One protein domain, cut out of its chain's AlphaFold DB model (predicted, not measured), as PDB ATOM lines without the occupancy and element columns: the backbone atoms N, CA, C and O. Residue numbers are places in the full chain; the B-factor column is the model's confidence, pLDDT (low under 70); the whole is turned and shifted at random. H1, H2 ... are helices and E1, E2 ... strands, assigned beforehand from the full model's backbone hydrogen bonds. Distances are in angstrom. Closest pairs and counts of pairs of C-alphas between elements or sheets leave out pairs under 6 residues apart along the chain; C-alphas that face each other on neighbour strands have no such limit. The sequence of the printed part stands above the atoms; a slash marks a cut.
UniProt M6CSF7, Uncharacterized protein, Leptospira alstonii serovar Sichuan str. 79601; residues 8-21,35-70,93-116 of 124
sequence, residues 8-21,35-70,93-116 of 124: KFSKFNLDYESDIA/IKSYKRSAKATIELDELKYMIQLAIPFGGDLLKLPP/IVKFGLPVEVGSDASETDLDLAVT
ATOM      1  N   LYS A   8      51.118  -2.644 -16.947       53.91
ATOM      2  CA  LYS A   8      50.726  -3.539 -18.040       53.91
ATOM      3  C   LYS A   8      49.239  -3.862 -18.048       53.91
ATOM      4  O   LYS A   8      48.798  -4.869 -17.498       53.91
ATOM      5  N   PHE A   9      48.485  -3.000 -18.719       61.44
ATOM      6  CA  PHE A   9      47.133  -3.309 -19.166       61.44
ATOM      7  C   PHE A   9      47.191  -3.668 -20.645       61.44
ATOM      8  O   PHE A   9      47.723  -2.887 -21.432       61.44
ATOM      9  N   SER A  10      46.624  -4.806 -21.033       61.66
ATOM     10  CA  SER A  10      46.357  -5.080 -22.450       61.66
ATOM     11  C   SER A  10      45.154  -4.269 -22.935       61.66
ATOM     12  O   SER A  10      45.101  -3.821 -24.080       61.66
ATOM     13  N   LYS A  11      44.207  -4.002 -22.027       72.19
ATOM     14  CA  LYS A  11      43.049  -3.139 -22.255       72.19
ATOM     15  C   LYS A  11      42.620  -2.452 -20.962       72.19
ATOM     16  O   LYS A  11      42.598  -3.069 -19.900       72.19
ATOM     17  N   PHE A  12      42.222  -1.187 -21.058       74.69
ATOM     18  CA  PHE A  12      41.645  -0.434 -19.949       74.69
ATOM     19  C   PHE A  12      40.381   0.296 -20.415       74.69
ATOM     20  O   PHE A  12      40.399   0.966 -21.446       74.69
ATOM     21  N   ASN A  13      39.285   0.158 -19.669       80.38
ATOM     22  CA  ASN A  13      38.022   0.848 -19.916       80.38
ATOM     23  C   ASN A  13      37.560   1.577 -18.647       80.38
ATOM     24  O   ASN A  13      37.595   1.003 -17.559       80.38
ATOM     25  N   LEU A  14      37.109   2.821 -18.793       78.44
ATOM     26  CA  LEU A  14      36.536   3.633 -17.720       78.44
ATOM     27  C   LEU A  14      35.099   3.992 -18.089       78.44
ATOM     28  O   LEU A  14      34.875   4.778 -19.006       78.44
ATOM     29  N   ASP A  15      34.147   3.485 -17.314       79.88
ATOM     30  CA  ASP A  15      32.751   3.893 -17.387       79.88
ATOM     31  C   ASP A  15      32.527   5.035 -16.391       79.88
ATOM     32  O   ASP A  15      32.623   4.864 -15.167       79.88
ATOM     33  N   TYR A  16      32.269   6.228 -16.928       78.12
ATOM     34  CA  TYR A  16      32.075   7.452 -16.157       78.12
ATOM     35  C   TYR A  16      30.710   8.066 -16.473       78.12
ATOM     36  O   TYR A  16      30.542   8.765 -17.470       78.12
ATOM     37  N   GLU A  17      29.729   7.808 -15.609       79.94
ATOM     38  CA  GLU A  17      28.334   8.195 -15.820       79.94
ATOM     39  C   GLU A  17      27.869   9.200 -14.758       79.94
ATOM     40  O   GLU A  17      28.187   9.076 -13.570       79.94
ATOM     41  N   SER A  18      27.080  10.194 -15.171       80.88
ATOM     42  CA  SER A  18      26.397  11.121 -14.264       80.88
ATOM     43  C   SER A  18      24.900  10.833 -14.222       80.88
ATOM     44  O   SER A  18      24.238  10.867 -15.257       80.88
ATOM     45  N   ASP A  19      24.359  10.633 -13.023       82.88
ATOM     46  CA  ASP A  19      22.918  10.599 -12.783       82.88
ATOM     47  C   ASP A  19      22.400  12.036 -12.619       82.88
ATOM     48  O   ASP A  19      22.855  12.772 -11.734       82.88
ATOM     49  N   ILE A  20      21.474  12.456 -13.484       85.94
ATOM     50  CA  ILE A  20      20.964  13.831 -13.551       85.94
ATOM     51  C   ILE A  20      19.578  13.898 -12.908       85.94
ATOM     52  O   ILE A  20      18.652  13.194 -13.301       85.94
ATOM     53  N   ALA A  21      19.413  14.810 -11.951       85.25
ATOM     54  CA  ALA A  21      18.125  15.158 -11.369       85.25
ATOM     55  C   ALA A  21      17.614  16.487 -11.936       85.25
ATOM     56  O   ALA A  21      18.308  17.507 -11.880       85.25
ATOM     57  N   ILE A  35      23.469  17.430 -10.886       83.25
ATOM     58  CA  ILE A  35      24.031  16.081 -10.848       83.25
ATOM     59  C   ILE A  35      23.749  15.497  -9.469       83.25
ATOM     60  O   ILE A  35      24.156  16.059  -8.453       83.25
ATOM     61  N   LYS A  36      23.030  14.377  -9.439       81.06
ATOM     62  CA  LYS A  36      22.644  13.684  -8.210       81.06
ATOM     63  C   LYS A  36      23.767  12.789  -7.706       81.06
ATOM     64  O   LYS A  36      24.045  12.754  -6.512       81.06
ATOM     65  N   SER A  37      24.407  12.059  -8.614       76.75
ATOM     66  CA  SER A  37      25.546  11.204  -8.295       76.75
ATOM     67  C   SER A  37      26.384  10.927  -9.538       76.75
ATOM     68  O   SER A  37      25.923  11.110 -10.664       76.75
ATOM     69  N   TYR A  38      27.617  10.480  -9.325       79.25
ATOM     70  CA  TYR A  38      28.440   9.907 -10.381       79.25
ATOM     71  C   TYR A  38      28.599   8.417 -10.116       79.25
ATOM     72  O   TYR A  38      28.974   8.029  -9.007       79.25
ATOM     73  N   LYS A  39      28.360   7.596 -11.134       80.50
ATOM     74  CA  LYS A  39      28.667   6.171 -11.111       80.50
ATOM     75  C   LYS A  39      29.956   5.959 -11.893       80.50
ATOM     76  O   LYS A  39      30.091   6.434 -13.018       80.50
ATOM     77  N   ARG A  40      30.931   5.317 -11.249       84.75
ATOM     78  CA  ARG A  40      32.291   5.199 -11.776       84.75
ATOM     79  C   ARG A  40      32.798   3.781 -11.579       84.75
ATOM     80  O   ARG A  40      32.963   3.329 -10.443       84.75
ATOM     81  N   SER A  41      33.066   3.102 -12.678       85.69
ATOM     82  CA  SER A  41      33.691   1.783 -12.687       85.69
ATOM     83  C   SER A  41      34.786   1.757 -13.732       85.69
ATOM     84  O   SER A  41      34.704   2.434 -14.749       85.69
ATOM     85  N   ALA A  42      35.826   0.985 -13.467       84.75
ATOM     86  CA  ALA A  42      36.861   0.714 -14.440       84.75
ATOM     87  C   ALA A  42      37.019  -0.793 -14.598       84.75
ATOM     88  O   ALA A  42      36.819  -1.555 -13.653       84.75
ATOM     89  N   LYS A  43      37.387  -1.212 -15.800       87.50
ATOM     90  CA  LYS A  43      37.726  -2.592 -16.106       87.50
ATOM     91  C   LYS A  43      39.082  -2.622 -16.782       87.50
ATOM     92  O   LYS A  43      39.329  -1.870 -17.723       87.50
ATOM     93  N   ALA A  44      39.953  -3.479 -16.286       84.50
ATOM     94  CA  ALA A  44      41.309  -3.638 -16.764       84.50
ATOM     95  C   ALA A  44      41.547  -5.102 -17.127       84.50
ATOM     96  O   ALA A  44      41.156  -5.986 -16.370       84.50
ATOM     97  N   THR A  45      42.202  -5.359 -18.250       84.75
ATOM     98  CA  THR A  45      42.719  -6.686 -18.588       84.75
ATOM     99  C   THR A  45      44.223  -6.675 -18.321       84.75
ATOM    100  O   THR A  45      44.931  -5.784 -18.799       84.75
ATOM    101  N   ILE A  46      44.687  -7.598 -17.478       82.50
ATOM    102  CA  ILE A  46      46.061  -7.651 -16.957       82.50
ATOM    103  C   ILE A  46      46.710  -9.002 -17.246       82.50
ATOM    104  O   ILE A  46      46.027 -10.024 -17.285       82.50
ATOM    105  N   GLU A  47      48.037  -9.019 -17.374       84.50
ATOM    106  CA  GLU A  47      48.819 -10.258 -17.464       84.50
ATOM    107  C   GLU A  47      48.722 -11.077 -16.160       84.50
ATOM    108  O   GLU A  47      48.618 -10.528 -15.057       84.50
ATOM    109  N   LEU A  48      48.819 -12.408 -16.258       84.06
ATOM    110  CA  LEU A  48      48.782 -13.270 -15.069       84.06
ATOM    111  C   LEU A  48      49.936 -13.042 -14.087       84.06
ATOM    112  O   LEU A  48      49.759 -13.236 -12.881       84.06
ATOM    113  N   ASP A  49      51.096 -12.613 -14.575       83.00
ATOM    114  CA  ASP A  49      52.232 -12.270 -13.718       83.00
ATOM    115  C   ASP A  49      51.910 -11.077 -12.802       83.00
ATOM    116  O   ASP A  49      52.269 -11.089 -11.620       83.00
ATOM    117  N   GLU A  50      51.152 -10.095 -13.299       82.75
ATOM    118  CA  GLU A  50      50.667  -8.966 -12.497       82.75
ATOM    119  C   GLU A  50      49.618  -9.425 -11.477       82.75
ATOM    120  O   GLU A  50      49.668  -9.033 -10.307       82.75
ATOM    121  N   LEU A  51      48.711 -10.331 -11.862       85.31
ATOM    122  CA  LEU A  51      47.757 -10.928 -10.922       85.31
ATOM    123  C   LEU A  51      48.479 -11.660  -9.781       85.31
ATOM    124  O   LEU A  51      48.154 -11.463  -8.608       85.31
ATOM    125  N   LYS A  52      49.491 -12.472 -10.108       85.50
ATOM    126  CA  LYS A  52      50.307 -13.200  -9.130       85.50
ATOM    127  C   LYS A  52      51.009 -12.245  -8.170       85.50
ATOM    128  O   LYS A  52      51.008 -12.486  -6.962       85.50
ATOM    129  N   TYR A  53      51.571 -11.157  -8.687       84.88
ATOM    130  CA  TYR A  53      52.197 -10.127  -7.867       84.88
ATOM    131  C   TYR A  53      51.195  -9.465  -6.911       84.88
ATOM    132  O   TYR A  53      51.463  -9.349  -5.714       84.88
ATOM    133  N   MET A  54      50.005  -9.095  -7.389       85.50
ATOM    134  CA  MET A  54      48.972  -8.524  -6.522       85.50
ATOM    135  C   MET A  54      48.526  -9.504  -5.428       85.50
ATOM    136  O   MET A  54      48.318  -9.092  -4.286       85.50
ATOM    137  N   ILE A  55      48.421 -10.803  -5.734       87.81
ATOM    138  CA  ILE A  55      48.096 -11.834  -4.732       87.81
ATOM    139  C   ILE A  55      49.205 -11.919  -3.677       87.81
ATOM    140  O   ILE A  55      48.912 -12.015  -2.485       87.81
ATOM    141  N   GLN A  56      50.476 -11.818  -4.084       87.88
ATOM    142  CA  GLN A  56      51.603 -11.750  -3.149       87.88
ATOM    143  C   GLN A  56      51.521 -10.516  -2.242       87.88
ATOM    144  O   GLN A  56      51.739 -10.622  -1.036       87.88
ATOM    145  N   LEU A  57      51.139  -9.357  -2.786       84.50
ATOM    146  CA  LEU A  57      50.888  -8.153  -1.986       84.50
ATOM    147  C   LEU A  57      49.718  -8.326  -1.009       84.50
ATOM    148  O   LEU A  57      49.716  -7.718   0.061       84.50
ATOM    149  N   ALA A  58      48.738  -9.165  -1.349       87.88
ATOM    150  CA  ALA A  58      47.598  -9.472  -0.498       87.88
ATOM    151  C   ALA A  58      47.877 -10.546   0.569       87.88
ATOM    152  O   ALA A  58      46.992 -10.809   1.384       87.88
ATOM    153  N   ILE A  59      49.078 -11.142   0.634       90.88
ATOM    154  CA  ILE A  59      49.434 -12.169   1.638       90.88
ATOM    155  C   ILE A  59      49.118 -11.734   3.083       90.88
ATOM    156  O   ILE A  59      48.505 -12.530   3.796       90.88
ATOM    157  N   PRO A  60      49.421 -10.494   3.533       90.56
ATOM    158  CA  PRO A  60      49.053 -10.036   4.879       90.56
ATOM    159  C   PRO A  60      47.542 -10.050   5.156       90.56
ATOM    160  O   PRO A  60      47.122 -10.058   6.308       90.56
ATOM    161  N   PHE A  61      46.722 -10.072   4.104       88.19
ATOM    162  CA  PHE A  61      45.262 -10.151   4.155       88.19
ATOM    163  C   PHE A  61      44.730 -11.563   3.840       88.19
ATOM    164  O   PHE A  61      43.537 -11.731   3.580       88.19
ATOM    165  N   GLY A  62      45.598 -12.580   3.864       88.50
ATOM    166  CA  GLY A  62      45.263 -13.968   3.536       88.50
ATOM    167  C   GLY A  62      45.260 -14.278   2.037       88.50
ATOM    168  O   GLY A  62      44.627 -15.242   1.625       88.50
ATOM    169  N   GLY A  63      45.922 -13.455   1.215       85.44
ATOM    170  CA  GLY A  63      45.917 -13.578  -0.250       85.44
ATOM    171  C   GLY A  63      44.652 -13.021  -0.915       85.44
ATOM    172  O   GLY A  63      44.475 -13.165  -2.120       85.44
ATOM    173  N   ASP A  64      43.774 -12.378  -0.142       88.44
ATOM    174  CA  ASP A  64      42.500 -11.843  -0.615       88.44
ATOM    175  C   ASP A  64      42.666 -10.432  -1.204       88.44
ATOM    176  O   ASP A  64      42.769  -9.433  -0.483       88.44
ATOM    177  N   LEU A  65      42.657 -10.347  -2.538       87.81
ATOM    178  CA  LEU A  65      42.741  -9.085  -3.280       87.81
ATOM    179  C   LEU A  65      41.598  -8.119  -2.943       87.81
ATOM    180  O   LEU A  65      41.794  -6.903  -2.976       87.81
ATOM    181  N   LEU A  66      40.415  -8.624  -2.571       91.19
ATOM    182  CA  LEU A  66      39.265  -7.783  -2.231       91.19
ATOM    183  C   LEU A  66      39.454  -7.061  -0.896       91.19
ATOM    184  O   LEU A  66      38.720  -6.118  -0.598       91.19
ATOM    185  N   LYS A  67      40.450  -7.441  -0.090       89.81
ATOM    186  CA  LYS A  67      40.806  -6.750   1.157       89.81
ATOM    187  C   LYS A  67      41.876  -5.682   0.978       89.81
ATOM    188  O   LYS A  67      42.016  -4.840   1.863       89.81
ATOM    189  N   LEU A  68      42.568  -5.646  -0.164       88.19
ATOM    190  CA  LEU A  68      43.577  -4.621  -0.427       88.19
ATOM    191  C   LEU A  68      42.960  -3.218  -0.380       88.19
ATOM    192  O   LEU A  68      41.877  -3.011  -0.937       88.19
ATOM    193  N   PRO A  69      43.595  -2.237   0.279       88.75
ATOM    194  CA  PRO A  69      43.082  -0.873   0.299       88.75
ATOM    195  C   PRO A  69      43.043  -0.285  -1.121       88.75
ATOM    196  O   PRO A  69      43.761  -0.764  -2.001       88.75
ATOM    197  N   PRO A  70      42.225   0.756  -1.360       88.12
ATOM    198  CA  PRO A  70      42.264   1.469  -2.625       88.12
ATOM    199  C   PRO A  70      43.673   1.988  -2.935       88.12
ATOM    200  O   PRO A  70      44.360   2.486  -2.040       88.12
ATOM    201  N   ILE A  93      39.815  -2.855  -6.036       89.88
ATOM    202  CA  ILE A  93      39.497  -4.135  -6.676       89.88
ATOM    203  C   ILE A  93      38.186  -4.659  -6.089       89.88
ATOM    204  O   ILE A  93      38.061  -4.785  -4.868       89.88
ATOM    205  N   VAL A  94      37.216  -4.941  -6.961       92.38
ATOM    206  CA  VAL A  94      35.902  -5.478  -6.573       92.38
ATOM    207  C   VAL A  94      35.641  -6.868  -7.134       92.38
ATOM    208  O   VAL A  94      34.850  -7.608  -6.555       92.38
ATOM    209  N   LYS A  95      36.320  -7.248  -8.222       91.69
ATOM    210  CA  LYS A  95      36.251  -8.594  -8.794       91.69
ATOM    211  C   LYS A  95      37.478  -8.869  -9.663       91.69
ATOM    212  O   LYS A  95      38.008  -7.965 -10.296       91.69
ATOM    213  N   PHE A  96      37.924 -10.119  -9.675       87.88
ATOM    214  CA  PHE A  96      39.015 -10.604 -10.517       87.88
ATOM    215  C   PHE A  96      38.728 -12.048 -10.934       87.88
ATOM    216  O   PHE A  96      38.091 -12.795 -10.186       87.88
ATOM    217  N   GLY A  97      39.174 -12.434 -12.127       85.25
ATOM    218  CA  GLY A  97      39.151 -13.825 -12.575       85.25
ATOM    219  C   GLY A  97      40.440 -14.553 -12.194       85.25
ATOM    220  O   GLY A  97      41.530 -14.033 -12.421       85.25
ATOM    221  N   LEU A  98      40.329 -15.766 -11.651       81.38
ATOM    222  CA  LEU A  98      41.449 -16.705 -11.571       81.38
ATOM    223  C   LEU A  98      41.301 -17.698 -12.726       81.38
ATOM    224  O   LEU A  98      40.352 -18.483 -12.698       81.38
ATOM    225  N   PRO A  99      42.173 -17.684 -13.745       70.69
ATOM    226  CA  PRO A  99      42.152 -18.737 -14.748       70.69
ATOM    227  C   PRO A  99      42.635 -20.038 -14.099       70.69
ATOM    228  O   PRO A  99      43.719 -20.099 -13.524       70.69
ATOM    229  N   VAL A 100      41.793 -21.071 -14.148       65.00
ATOM    230  CA  VAL A 100      42.069 -22.409 -13.581       65.00
ATOM    231  C   VAL A 100      42.443 -23.408 -14.689       65.00
ATOM    232  O   VAL A 100      42.629 -24.595 -14.436       65.00
ATOM    233  N   GLU A 101      42.565 -22.951 -15.935       60.28
ATOM    234  CA  GLU A 101      42.886 -23.824 -17.060       60.28
ATOM    235  C   GLU A 101      44.381 -24.162 -17.080       60.28
ATOM    236  O   GLU A 101      45.248 -23.293 -17.154       60.28
ATOM    237  N   VAL A 102      44.685 -25.459 -17.002       54.50
ATOM    238  CA  VAL A 102      46.036 -25.996 -17.180       54.50
ATOM    239  C   VAL A 102      46.257 -26.177 -18.683       54.50
ATOM    240  O   VAL A 102      46.047 -27.255 -19.231       54.50
ATOM    241  N   GLY A 103      46.610 -25.088 -19.363       50.91
ATOM    242  CA  GLY A 103      46.824 -25.036 -20.812       50.91
ATOM    243  C   GLY A 103      47.283 -23.639 -21.235       50.91
ATOM    244  O   GLY A 103      46.879 -22.651 -20.638       50.91
ATOM    245  N   SER A 104      48.174 -23.558 -22.218       49.91
ATOM    246  CA  SER A 104      49.051 -22.422 -22.560       49.91
ATOM    247  C   SER A 104      48.406 -21.096 -22.999       49.91
ATOM    248  O   SER A 104      49.143 -20.199 -23.401       49.91
ATOM    249  N   ASP A 105      47.086 -20.937 -22.925       53.88
ATOM    250  CA  ASP A 105      46.397 -19.888 -23.693       53.88
ATOM    251  C   ASP A 105      45.786 -18.763 -22.843       53.88
ATOM    252  O   ASP A 105      45.421 -17.718 -23.379       53.88
ATOM    253  N   ALA A 106      45.718 -18.908 -21.517       59.53
ATOM    254  CA  ALA A 106      45.277 -17.821 -20.644       59.53
ATOM    255  C   ALA A 106      46.485 -17.000 -20.175       59.53
ATOM    256  O   ALA A 106      47.023 -17.246 -19.102       59.53
ATOM    257  N   SER A 107      46.943 -16.033 -20.974       74.56
ATOM    258  CA  SER A 107      48.016 -15.101 -20.575       74.56
ATOM    259  C   SER A 107      47.511 -13.907 -19.757       74.56
ATOM    260  O   SER A 107      48.304 -13.203 -19.129       74.56
ATOM    261  N   GLU A 108      46.196 -13.678 -19.751       83.25
ATOM    262  CA  GLU A 108      45.565 -12.482 -19.199       83.25
ATOM    263  C   GLU A 108      44.283 -12.806 -18.424       83.25
ATOM    264  O   GLU A 108      43.647 -13.840 -18.627       83.25
ATOM    265  N   THR A 109      43.889 -11.900 -17.531       85.44
ATOM    266  CA  THR A 109      42.613 -11.959 -16.816       85.44
ATOM    267  C   THR A 109      41.977 -10.580 -16.697       85.44
ATOM    268  O   THR A 109      42.658  -9.551 -16.711       85.44
ATOM    269  N   ASP A 110      40.661 -10.571 -16.525       88.12
ATOM    270  CA  ASP A 110      39.895  -9.362 -16.267       88.12
ATOM    271  C   ASP A 110      39.886  -9.001 -14.774       88.12
ATOM    272  O   ASP A 110      39.685  -9.840 -13.885       88.12
ATOM    273  N   LEU A 111      40.036  -7.706 -14.525       87.69
ATOM    274  CA  LEU A 111      40.018  -7.053 -13.229       87.69
ATOM    275  C   LEU A 111      38.964  -5.940 -13.241       87.69
ATOM    276  O   LEU A 111      39.100  -4.947 -13.960       87.69
ATOM    277  N   ASP A 112      37.931  -6.081 -12.414       89.38
ATOM    278  CA  ASP A 112      36.914  -5.049 -12.226       89.38
ATOM    279  C   ASP A 112      37.280  -4.172 -11.020       89.38
ATOM    280  O   ASP A 112      37.592  -4.648  -9.917       89.38
ATOM    281  N   LEU A 113      37.204  -2.862 -11.231       88.31
ATOM    282  CA  LEU A 113      37.645  -1.827 -10.313       88.31
ATOM    283  C   LEU A 113      36.500  -0.851 -10.016       88.31
ATOM    284  O   LEU A 113      35.876  -0.288 -10.916       88.31
ATOM    285  N   ALA A 114      36.259  -0.581  -8.737       88.69
ATOM    286  CA  ALA A 114      35.454   0.555  -8.312       88.69
ATOM    287  C   ALA A 114      36.334   1.807  -8.242       88.69
ATOM    288  O   ALA A 114      37.361   1.825  -7.560       88.69
ATOM    289  N   VAL A 115      35.918   2.870  -8.924       86.62
ATOM    290  CA  VAL A 115      36.639   4.146  -8.951       86.62
ATOM    291  C   VAL A 115      36.133   5.008  -7.796       86.62
ATOM    292  O   VAL A 115      35.044   5.576  -7.850       86.62
ATOM    293  N   THR A 116      36.916   5.085  -6.717       83.12
ATOM    294  CA  THR A 116      36.507   5.757  -5.470       83.12
ATOM    295  C   THR A 116      36.912   7.230  -5.414       83.12
ATOM    296  O   THR A 116      36.514   7.950  -4.501       83.12
TER     297      THR A 116
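This is residues 8 to 21, 35 to 70 and 93 to 116 of the 124 residues of an uncharacterized protein of Leptospira alstonii serovar Sichuan str. 79601 (UniProt M6CSF7). A long, narrow, twisted sheet makes the length of this domain: its two longest strands, E1 and E2, run side by side as a ribbon, reaching past the shorter strands E4 and E3 that continue the sheet. Near the ribbon's other end one helix, H1, stands over E4, residues 58 to 70 follow it with no named element, and residues 100 to 105 of the link from E3 to E4 stick out. The printed part has 74 residues, with one named helix and four named strands in the chain order E1, E2, H1, E3, E4; the class is mixed, helices and strands. The sheet's order is E1, E2, E4, E3, antiparallel throughout. The whole is loose, with a radius of gyration of the C-alphas of 14.7 A, and elongated, spanning 50 by 29 by 19 A.

Start with E1, residues 9 to 21, an edge strand, and its antiparallel neighbour E2, residues 35 to 47, at 170 degrees between directions; look for N 13 and O 43 at 2.8 A and N 36 and O 19 at 2.8 A, both within hydrogen-bond range. On E2 follows H1, residues 48 to 57, by a tight link; in H1 every O i to N i+4 pair is within hydrogen-bond range. The other edge strand is E3, residues 93 to 96, which forms a hairpin with E4, residues 108 to 115, at 159 degrees; N 112 and O 95 are 2.8 A apart. E4 is also the antiparallel neighbour of E2, at 159 degrees, with N 44 and O 111 at 2.9 A. H1 is on the sheet, over E4, at a height over the sheet of 10.8 A, its local plane fitted to just 6 C-alphas. It only just stands up from the sheet, its line rising 41 degrees. The closest C-alphas of H1 and E4 are those of Leu 48 and Glu 108, 5.3 A apart. E1 and E3 are apart.

Find C-alpha 9 at (47.133, -3.309, -19.166); from there E1 runs 35.3 A to C-alpha 21 at (18.125, 15.158, -11.369). E2 comes back over 36.8 A, and H1 measures 14.2 A. E3 is short, 7.5 A, and E4 runs 21.5 A to C-alpha 115 at (36.639, 4.146, -8.951).

The C-alphas of Ala 21 and Gly 103, the two farthest apart, are 50.3 A from each other. Residues 22 to 34 are not printed, with 6.0 A between C-alphas 21 and 35; residues 71 to 92 are not printed either, with 7.4 A between C-alphas 70 and 93. The link from E3 to E4, 11 residues, is long. Look for pLDDT under 70 at residues 8 to 10 and 100 to 106; the mean of the printed part is 80.9.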